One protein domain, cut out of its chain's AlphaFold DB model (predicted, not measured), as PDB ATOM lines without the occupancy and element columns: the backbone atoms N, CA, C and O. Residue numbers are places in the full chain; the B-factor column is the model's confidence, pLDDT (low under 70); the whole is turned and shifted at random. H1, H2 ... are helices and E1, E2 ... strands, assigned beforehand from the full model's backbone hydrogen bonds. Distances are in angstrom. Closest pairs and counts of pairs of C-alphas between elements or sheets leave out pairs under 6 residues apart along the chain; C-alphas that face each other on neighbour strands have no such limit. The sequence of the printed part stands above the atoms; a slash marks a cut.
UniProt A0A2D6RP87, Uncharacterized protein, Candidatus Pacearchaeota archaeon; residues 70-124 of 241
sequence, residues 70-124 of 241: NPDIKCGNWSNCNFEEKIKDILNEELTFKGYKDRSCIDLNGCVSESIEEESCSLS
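Overview. This is residues 70 to 124 of the 241 residues of an uncharacterized protein of Candidatus Pacearchaeota archaeon (UniProt A0A2D6RP87). A long, narrow hairpin of two antiparallel strands, E2 and E3, makes most of the length, with the short strand E1 beside E2 near the hairpin's turn; away from that turn, the stretch between E1 and E2 makes a loop that holds the small helix H1, and residues 90 to 95 stick out. The printed part has 55 residues, in the order E1, H1, E2, E3; the sheet runs E1, E2, E3, antiparallel throughout. The class is mostly strand, with under half of the residues in named elements. It is only just loose, close to extended, with a radius of gyration of the C-alphas of 14.7 A and spans of 44 by 23 by 14 A.

Arrangement. Start at E2, residues 99 to 107, the inner strand. E3, residues 115 to 121, is its antiparallel neighbour at 154 degrees, and the two form a hairpin; look for N 105 and O 115, 2.8 A apart, and N 121 and O 99, 2.8 A. E1, residues 73 to 75, is antiparallel to E2 at 142 degrees, with N 74 and O 106 2.8 A apart. The pairing is staggered: E2 pairs with E3 over residues 99 to 105 and with E1 over 105 to 107. E1 and E3 are apart. H1, residues 87 to 90, is not on the sheet and is apart from E3; it is too short for an O i to N i+4 pair, and its one O i to N i+3 pair is within range.

Along the chain. Find C-alpha 99 at (-43.658, -19.959, -47.813); E2 runs 26.6 A to C-alpha 107 at (-30.024, -1.555, -34.216). E3 runs 19.1 A, ending at C-alpha 121 at (-41.665, -16.376, -50.694). E1 spans 6.5 A and H1 5.4 A.

Size, cuts and confidence. The C-alphas of Asn 70 and Glu 93 are the farthest apart, 44.1 A. The printed part has no cut. The link from E1 to H1 is long. Residues 85 to 91, 93 to 97 and 123 to 124 are under pLDDT 70.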
ATOM      1  N   ASN A  70     -31.736   8.199 -33.401       90.19
ATOM      2  CA  ASN A  70     -31.689   7.874 -34.821       90.19
ATOM      3  C   ASN A  70     -31.196   6.427 -34.972       90.19
ATOM      4  O   ASN A  70     -29.998   6.195 -34.793       90.19
ATOM      5  N   PRO A  71     -32.073   5.454 -35.258       90.19
ATOM      6  CA  PRO A  71     -31.680   4.051 -35.341       90.19
ATOM      7  C   PRO A  71     -30.748   3.810 -36.542       90.19
ATOM      8  O   PRO A  71     -30.948   4.370 -37.622       90.19
ATOM      9  N   ASP A  72     -29.754   2.938 -36.378       94.81
ATOM     10  CA  ASP A  72     -28.954   2.372 -37.474       94.81
ATOM     11  C   ASP A  72     -29.242   0.872 -37.565       94.81
ATOM     12  O   ASP A  72     -28.530   0.026 -37.017       94.81
ATOM     13  N   ILE A  73     -30.342   0.555 -38.249       93.94
ATOM     14  CA  ILE A  73     -30.820  -0.817 -38.402       93.94
ATOM     15  C   ILE A  73     -29.958  -1.545 -39.437       93.94
ATOM     16  O   ILE A  73     -29.917  -1.182 -40.619       93.94
ATOM     17  N   LYS A  74     -29.307  -2.626 -39.003       97.31
ATOM     18  CA  LYS A  74     -28.618  -3.590 -39.863       97.31
ATOM     19  C   LYS A  74     -29.339  -4.926 -39.816       97.31
ATOM     20  O   LYS A  74     -29.423  -5.564 -38.771       97.31
ATOM     21  N   CYS A  75     -29.810  -5.359 -40.977       97.50
ATOM     22  CA  CYS A  75     -30.421  -6.668 -41.146       97.50
ATOM     23  C   CYS A  75     -29.424  -7.673 -41.722       97.50
ATOM     24  O   CYS A  75     -28.597  -7.331 -42.573       97.50
ATOM     25  N   GLY A  76     -29.531  -8.919 -41.264       97.00
ATOM     26  CA  GLY A  76     -28.802 -10.050 -41.822       97.00
ATOM     27  C   GLY A  76     -29.307 -10.473 -43.207       97.00
ATOM     28  O   GLY A  76     -30.169  -9.839 -43.823       97.00
ATOM     29  N   ASN A  77     -28.762 -11.587 -43.693       97.75
ATOM     30  CA  ASN A  77     -29.270 -12.242 -44.894       97.75
ATOM     31  C   ASN A  77     -30.632 -12.884 -44.615       97.75
ATOM     32  O   ASN A  77     -30.883 -13.351 -43.505       97.75
ATOM     33  N   TRP A  78     -31.474 -12.946 -45.645       95.06
ATOM     34  CA  TRP A  78     -32.698 -13.737 -45.599       95.06
ATOM     35  C   TRP A  78     -32.387 -15.220 -45.387       95.06
ATOM     36  O   TRP A  78     -31.456 -15.755 -45.999       95.06
ATOM     37  N   SER A  79     -33.192 -15.877 -44.558       93.56
ATOM     38  CA  SER A  79     -33.202 -17.328 -44.427       93.56
ATOM     39  C   SER A  79     -33.767 -18.005 -45.685       93.56
ATOM     40  O   SER A  79     -34.248 -17.365 -46.627       93.56
ATOM     41  N   ASN A  80     -33.662 -19.334 -45.726       90.50
ATOM     42  CA  ASN A  80     -34.313 -20.122 -46.766       90.50
ATOM     43  C   ASN A  80     -35.832 -20.056 -46.596       90.50
ATOM     44  O   ASN A  80     -36.333 -19.950 -45.481       90.50
ATOM     45  N   CYS A  81     -36.562 -20.179 -47.703       87.88
ATOM     46  CA  CYS A  81     -38.020 -20.215 -47.674       87.88
ATOM     47  C   CYS A  81     -38.503 -21.413 -46.833       87.88
ATOM     48  O   CYS A  81     -38.268 -22.565 -47.211       87.88
ATOM     49  N   ASN A  82     -39.132 -21.140 -45.690       85.12
ATOM     50  CA  ASN A  82     -39.668 -22.119 -44.753       85.12
ATOM     51  C   ASN A  82     -41.181 -22.300 -44.971       85.12
ATOM     52  O   ASN A  82     -41.899 -21.369 -45.341       85.12
ATOM     53  N   PHE A  83     -41.651 -23.528 -44.755       79.62
ATOM     54  CA  PHE A  83     -43.038 -23.959 -44.939       79.62
ATOM     55  C   PHE A  83     -43.593 -24.718 -43.733       79.62
ATOM     56  O   PHE A  83     -44.796 -24.957 -43.682       79.62
ATOM     57  N   GLU A  84     -42.745 -25.128 -42.783       75.31
ATOM     58  CA  GLU A  84     -43.117 -26.098 -41.749       75.31
ATOM     59  C   GLU A  84     -44.170 -25.551 -40.778       75.31
ATOM     60  O   GLU A  84     -45.086 -26.276 -40.384       75.31
ATOM     61  N   GLU A  85     -44.095 -24.267 -40.427       68.62
ATOM     62  CA  GLU A  85     -44.953 -23.709 -39.374       68.62
ATOM     63  C   GLU A  85     -46.395 -23.462 -39.840       68.62
ATOM     64  O   GLU A  85     -47.318 -23.579 -39.031       68.62
ATOM     65  N   LYS A  86     -46.616 -23.241 -41.146       66.25
ATOM     66  CA  LYS A  86     -47.951 -23.001 -41.732       66.25
ATOM     67  C   LYS A  86     -48.638 -24.266 -42.258       66.25
ATOM     68  O   LYS A  86     -49.747 -24.204 -42.782       66.25
ATOM     69  N   ILE A  87     -48.051 -25.455 -42.057       67.81
ATOM     70  CA  ILE A  87     -48.729 -26.736 -42.358       67.81
ATOM     71  C   ILE A  87     -50.017 -26.883 -41.529       67.81
ATOM     72  O   ILE A  87     -50.973 -27.515 -41.974       67.81
ATOM     73  N   LYS A  88     -50.071 -26.280 -40.335       67.94
ATOM     74  CA  LYS A  88     -51.274 -26.285 -39.489       67.94
ATOM     75  C   LYS A  88     -52.445 -25.534 -40.129       67.94
ATOM     76  O   LYS A  88     -53.581 -25.955 -39.936       67.94
ATOM     77  N   ASP A  89     -52.174 -24.512 -40.934       64.44
ATOM     78  CA  ASP A  89     -53.207 -23.700 -41.588       64.44
ATOM     79  C   ASP A  89     -53.877 -24.471 -42.741       64.44
ATOM     80  O   ASP A  89     -55.075 -24.327 -42.979       64.44
ATOM     81  N   ILE A  90     -53.154 -25.419 -43.356       61.19
ATOM     82  CA  ILE A  90     -53.703 -26.370 -44.342       61.19
ATOM     83  C   ILE A  90     -54.803 -27.242 -43.722       61.19
ATOM     84  O   ILE A  90     -55.789 -27.565 -44.383       61.19
ATOM     85  N   LEU A  91     -54.651 -27.634 -42.452       64.38
ATOM     86  CA  LEU A  91     -55.656 -28.437 -41.746       64.38
ATOM     87  C   LEU A  91     -56.929 -27.637 -41.433       64.38
ATOM     88  O   LEU A  91     -57.963 -28.248 -41.169       64.38
ATOM     89  N   ASN A  92     -56.859 -26.305 -41.499       72.00
ATOM     90  CA  ASN A  92     -57.967 -25.386 -41.243       72.00
ATOM     91  C   ASN A  92     -58.650 -24.890 -42.534       72.00
ATOM     92  O   ASN A  92     -59.433 -23.950 -42.479       72.00
ATOM     93  N   GLU A  93     -58.377 -25.526 -43.681       58.78
ATOM     94  CA  GLU A  93     -58.981 -25.228 -44.994       58.78
ATOM     95  C   GLU A  93     -58.608 -23.859 -45.609       58.78
ATOM     96  O   GLU A  93     -59.170 -23.466 -46.635       58.78
ATOM     97  N   GLU A  94     -57.605 -23.151 -45.079       58.75
ATOM     98  CA  GLU A  94     -57.078 -21.934 -45.708       58.75
ATOM     99  C   GLU A  94     -56.064 -22.293 -46.811       58.75
ATOM    100  O   GLU A  94     -54.898 -22.597 -46.570       58.75
ATOM    101  N   LEU A  95     -56.511 -22.273 -48.071       53.28
ATOM    102  CA  LEU A  95     -55.740 -22.737 -49.240       53.28
ATOM    103  C   LEU A  95     -54.611 -21.794 -49.705       53.28
ATOM    104  O   LEU A  95     -54.036 -22.006 -50.776       53.28
ATOM    105  N   THR A  96     -54.254 -20.759 -48.941       55.34
ATOM    106  CA  THR A  96     -53.176 -19.832 -49.331       55.34
ATOM    107  C   THR A  96     -51.815 -20.309 -48.822       55.34
ATOM    108  O   THR A  96     -51.208 -19.736 -47.925       55.34
ATOM    109  N   PHE A  97     -51.298 -21.379 -49.435       62.69
ATOM    110  CA  PHE A  97     -49.978 -21.922 -49.105       62.69
ATOM    111  C   PHE A  97     -48.861 -21.062 -49.719       62.69
ATOM    112  O   PHE A  97     -48.491 -21.227 -50.884       62.69
ATOM    113  N   LYS A  98     -48.324 -20.121 -48.940       71.00
ATOM    114  CA  LYS A  98     -47.107 -19.368 -49.278       71.00
ATOM    115  C   LYS A  98     -46.032 -19.659 -48.238       71.00
ATOM    116  O   LYS A  98     -46.313 -19.664 -47.042       71.00
ATOM    117  N   GLY A  99     -44.809 -19.896 -48.704       81.56
ATOM    118  CA  GLY A  99     -43.658 -19.959 -47.813       81.56
ATOM    119  C   GLY A  99     -43.325 -18.571 -47.286       81.56
ATOM    120  O   GLY A  99     -43.795 -17.556 -47.812       81.56
ATOM    121  N   TYR A 100     -42.498 -18.517 -46.256       86.25
ATOM    122  CA  TYR A 100     -41.956 -17.269 -45.732       86.25
ATOM    123  C   TYR A 100     -40.463 -17.432 -45.470       86.25
ATOM    124  O   TYR A 100     -39.965 -18.531 -45.236       86.25
ATOM    125  N   LYS A 101     -39.736 -16.333 -45.578       91.62
ATOM    126  CA  LYS A 101     -38.333 -16.226 -45.188       91.62
ATOM    127  C   LYS A 101     -38.237 -15.079 -44.199       91.62
ATOM    128  O   LYS A 101     -39.007 -14.122 -44.273       91.62
ATOM    129  N   ASP A 102     -37.285 -15.179 -43.296       93.44
ATOM    130  CA  ASP A 102     -37.079 -14.212 -42.232       93.44
ATOM    131  C   ASP A 102     -35.632 -13.713 -42.194       93.44
ATOM    132  O   ASP A 102     -34.724 -14.288 -42.803       93.44
ATOM    133  N   ARG A 103     -35.417 -12.581 -41.530       95.75
ATOM    134  CA  ARG A 103     -34.080 -12.086 -41.194       95.75
ATOM    135  C   ARG A 103     -34.114 -11.353 -39.862       95.75
ATOM    136  O   ARG A 103     -35.074 -10.641 -39.568       95.75
ATOM    137  N   SER A 104     -33.048 -11.502 -39.079       96.44
ATOM    138  CA  SER A 104     -32.846 -10.707 -37.865       96.44
ATOM    139  C   SER A 104     -32.278  -9.333 -38.226       96.44
ATOM    140  O   SER A 104     -31.355  -9.213 -39.044       96.44
ATOM    141  N   CYS A 105     -32.855  -8.305 -37.616       96.12
ATOM    142  CA  CYS A 105     -32.463  -6.915 -37.725       96.12
ATOM    143  C   CYS A 105     -32.110  -6.382 -36.336       96.12
ATOM    144  O   CYS A 105     -32.933  -6.402 -35.416       96.12
ATOM    145  N   ILE A 106     -30.886  -5.873 -36.212       96.31
ATOM    146  CA  ILE A 106     -30.365  -5.258 -34.991       96.31
ATOM    147  C   ILE A 106     -30.120  -3.773 -35.225       96.31
ATOM    148  O   ILE A 106     -29.678  -3.367 -36.299       96.31
ATOM    149  N   ASP A 107     -30.390  -2.963 -34.211       95.38
ATOM    150  CA  ASP A 107     -30.024  -1.555 -34.216       95.38
ATOM    151  C   ASP A 107     -28.664  -1.368 -33.542       95.38
ATOM    152  O   ASP A 107     -28.490  -1.675 -32.361       95.38
ATOM    153  N   LEU A 108     -27.693  -0.844 -34.289       95.88
ATOM    154  CA  LEU A 108     -26.348  -0.595 -33.768       95.88
ATOM    155  C   LEU A 108     -26.312   0.530 -32.723       95.88
ATOM    156  O   LEU A 108     -25.377   0.579 -31.924       95.88
ATOM    157  N   ASN A 109     -27.327   1.399 -32.708       94.50
ATOM    158  CA  ASN A 109     -27.441   2.498 -31.751       94.50
ATOM    159  C   ASN A 109     -28.260   2.126 -30.504       94.50
ATOM    160  O   ASN A 109     -28.328   2.923 -29.571       94.50
ATOM    161  N   GLY A 110     -28.848   0.923 -30.460       91.94
ATOM    162  CA  GLY A 110     -29.622   0.440 -29.313       91.94
ATOM    163  C   GLY A 110     -30.914   1.217 -29.044       91.94
ATOM    164  O   GLY A 110     -31.423   1.158 -27.928       91.94
ATOM    165  N   CYS A 111     -31.433   1.941 -30.036       90.75
ATOM    166  CA  CYS A 111     -32.725   2.616 -29.975       90.75
ATOM    167  C   CYS A 111     -33.886   1.622 -30.089       90.75
ATOM    168  O   CYS A 111     -34.970   1.880 -29.587       90.75
ATOM    169  N   VAL A 112     -33.686   0.511 -30.804       88.44
ATOM    170  CA  VAL A 112     -34.721  -0.503 -31.040       88.44
ATOM    171  C   VAL A 112     -34.214  -1.881 -30.657       88.44
ATOM    172  O   VAL A 112     -33.115  -2.286 -31.036       88.44
ATOM    173  N   SER A 113     -35.049  -2.618 -29.929       88.38
ATOM    174  CA  SER A 113     -34.831  -4.034 -29.643       88.38
ATOM    175  C   SER A 113     -34.706  -4.851 -30.930       88.38
ATOM    176  O   SER A 113     -35.298  -4.518 -31.955       88.38
ATOM    177  N   GLU A 114     -33.965  -5.957 -30.870       91.69
ATOM    178  CA  GLU A 114     -33.846  -6.879 -32.000       91.69
ATOM    179  C   GLU A 114     -35.229  -7.255 -32.551       91.69
ATOM    180  O   GLU A 114     -36.164  -7.565 -31.805       91.69
ATOM    181  N   SER A 115     -35.361  -7.193 -33.874       91.31
ATOM    182  CA  SER A 115     -36.614  -7.477 -34.563       91.31
ATOM    183  C   SER A 115     -36.398  -8.478 -35.688       91.31
ATOM    184  O   SER A 115     -35.342  -8.518 -36.314       91.31
ATOM    185  N   ILE A 116     -37.414  -9.303 -35.930       92.06
ATOM    186  CA  ILE A 116     -37.437 -10.258 -37.034       92.06
ATOM    187  C   ILE A 116     -38.377  -9.697 -38.098       92.06
ATOM    188  O   ILE A 116     -39.538  -9.390 -37.811       92.06
ATOM    189  N   GLU A 117     -37.858  -9.539 -39.310       92.31
ATOM    190  CA  GLU A 117     -38.659  -9.226 -40.489       92.31
ATOM    191  C   GLU A 117     -39.036 -10.523 -41.201       92.31
ATOM    192  O   GLU A 117     -38.185 -11.392 -41.374       92.31
ATOM    193  N   GLU A 118     -40.292 -10.633 -41.635       90.25
ATOM    194  CA  GLU A 118     -40.816 -11.763 -42.408       90.25
ATOM    195  C   GLU A 118     -41.247 -11.266 -43.793       90.25
ATOM    196  O   GLU A 118     -41.897 -10.225 -43.919       90.25
ATOM    197  N   GLU A 119     -40.900 -12.014 -44.839       87.62
ATOM    198  CA  GLU A 119     -41.348 -11.767 -46.210       87.62
ATOM    199  C   GLU A 119     -41.899 -13.062 -46.819       87.62
ATOM    200  O   GLU A 119     -41.303 -14.136 -46.689       87.62
ATOM    201  N   SER A 120     -43.026 -12.968 -47.531       84.44
ATOM    202  CA  SER A 120     -43.575 -14.111 -48.263       84.44
ATOM    203  C   SER A 120     -42.651 -14.521 -49.411       84.44
ATOM    204  O   SER A 120     -42.199 -13.673 -50.183       84.44
ATOM    205  N   CYS A 121     -42.432 -15.819 -49.587       84.38
ATOM    206  CA  CYS A 121     -41.665 -16.376 -50.694       84.38
ATOM    207  C   CYS A 121     -42.437 -17.498 -51.396       84.38
ATOM    208  O   CYS A 121     -43.144 -18.303 -50.788       84.38
ATOM    209  N   SER A 122     -42.291 -17.555 -52.717       75.94
ATOM    210  CA  SER A 122     -42.741 -18.671 -53.540       75.94
ATOM    211  C   SER A 122     -41.535 -19.549 -53.874       75.94
ATOM    212  O   SER A 122     -40.590 -19.103 -54.525       75.94
ATOM    213  N   LEU A 123     -41.547 -20.813 -53.435       66.94
ATOM    214  CA  LEU A 123     -40.599 -21.787 -53.971       66.94
ATOM    215  C   LEU A 123     -41.026 -22.120 -55.398       66.94
ATOM    216  O   LEU A 123     -42.014 -22.813 -55.626       66.94
ATOM    217  N   SER A 124     -40.260 -21.625 -56.362       63.75
ATOM    218  CA  SER A 124     -40.261 -22.175 -57.709       63.75
ATOM    219  C   SER A 124     -39.136 -23.199 -57.775       63.75
ATOM    220  O   SER A 124     -37.964 -22.854 -57.892       63.75
TER     221      SER A 124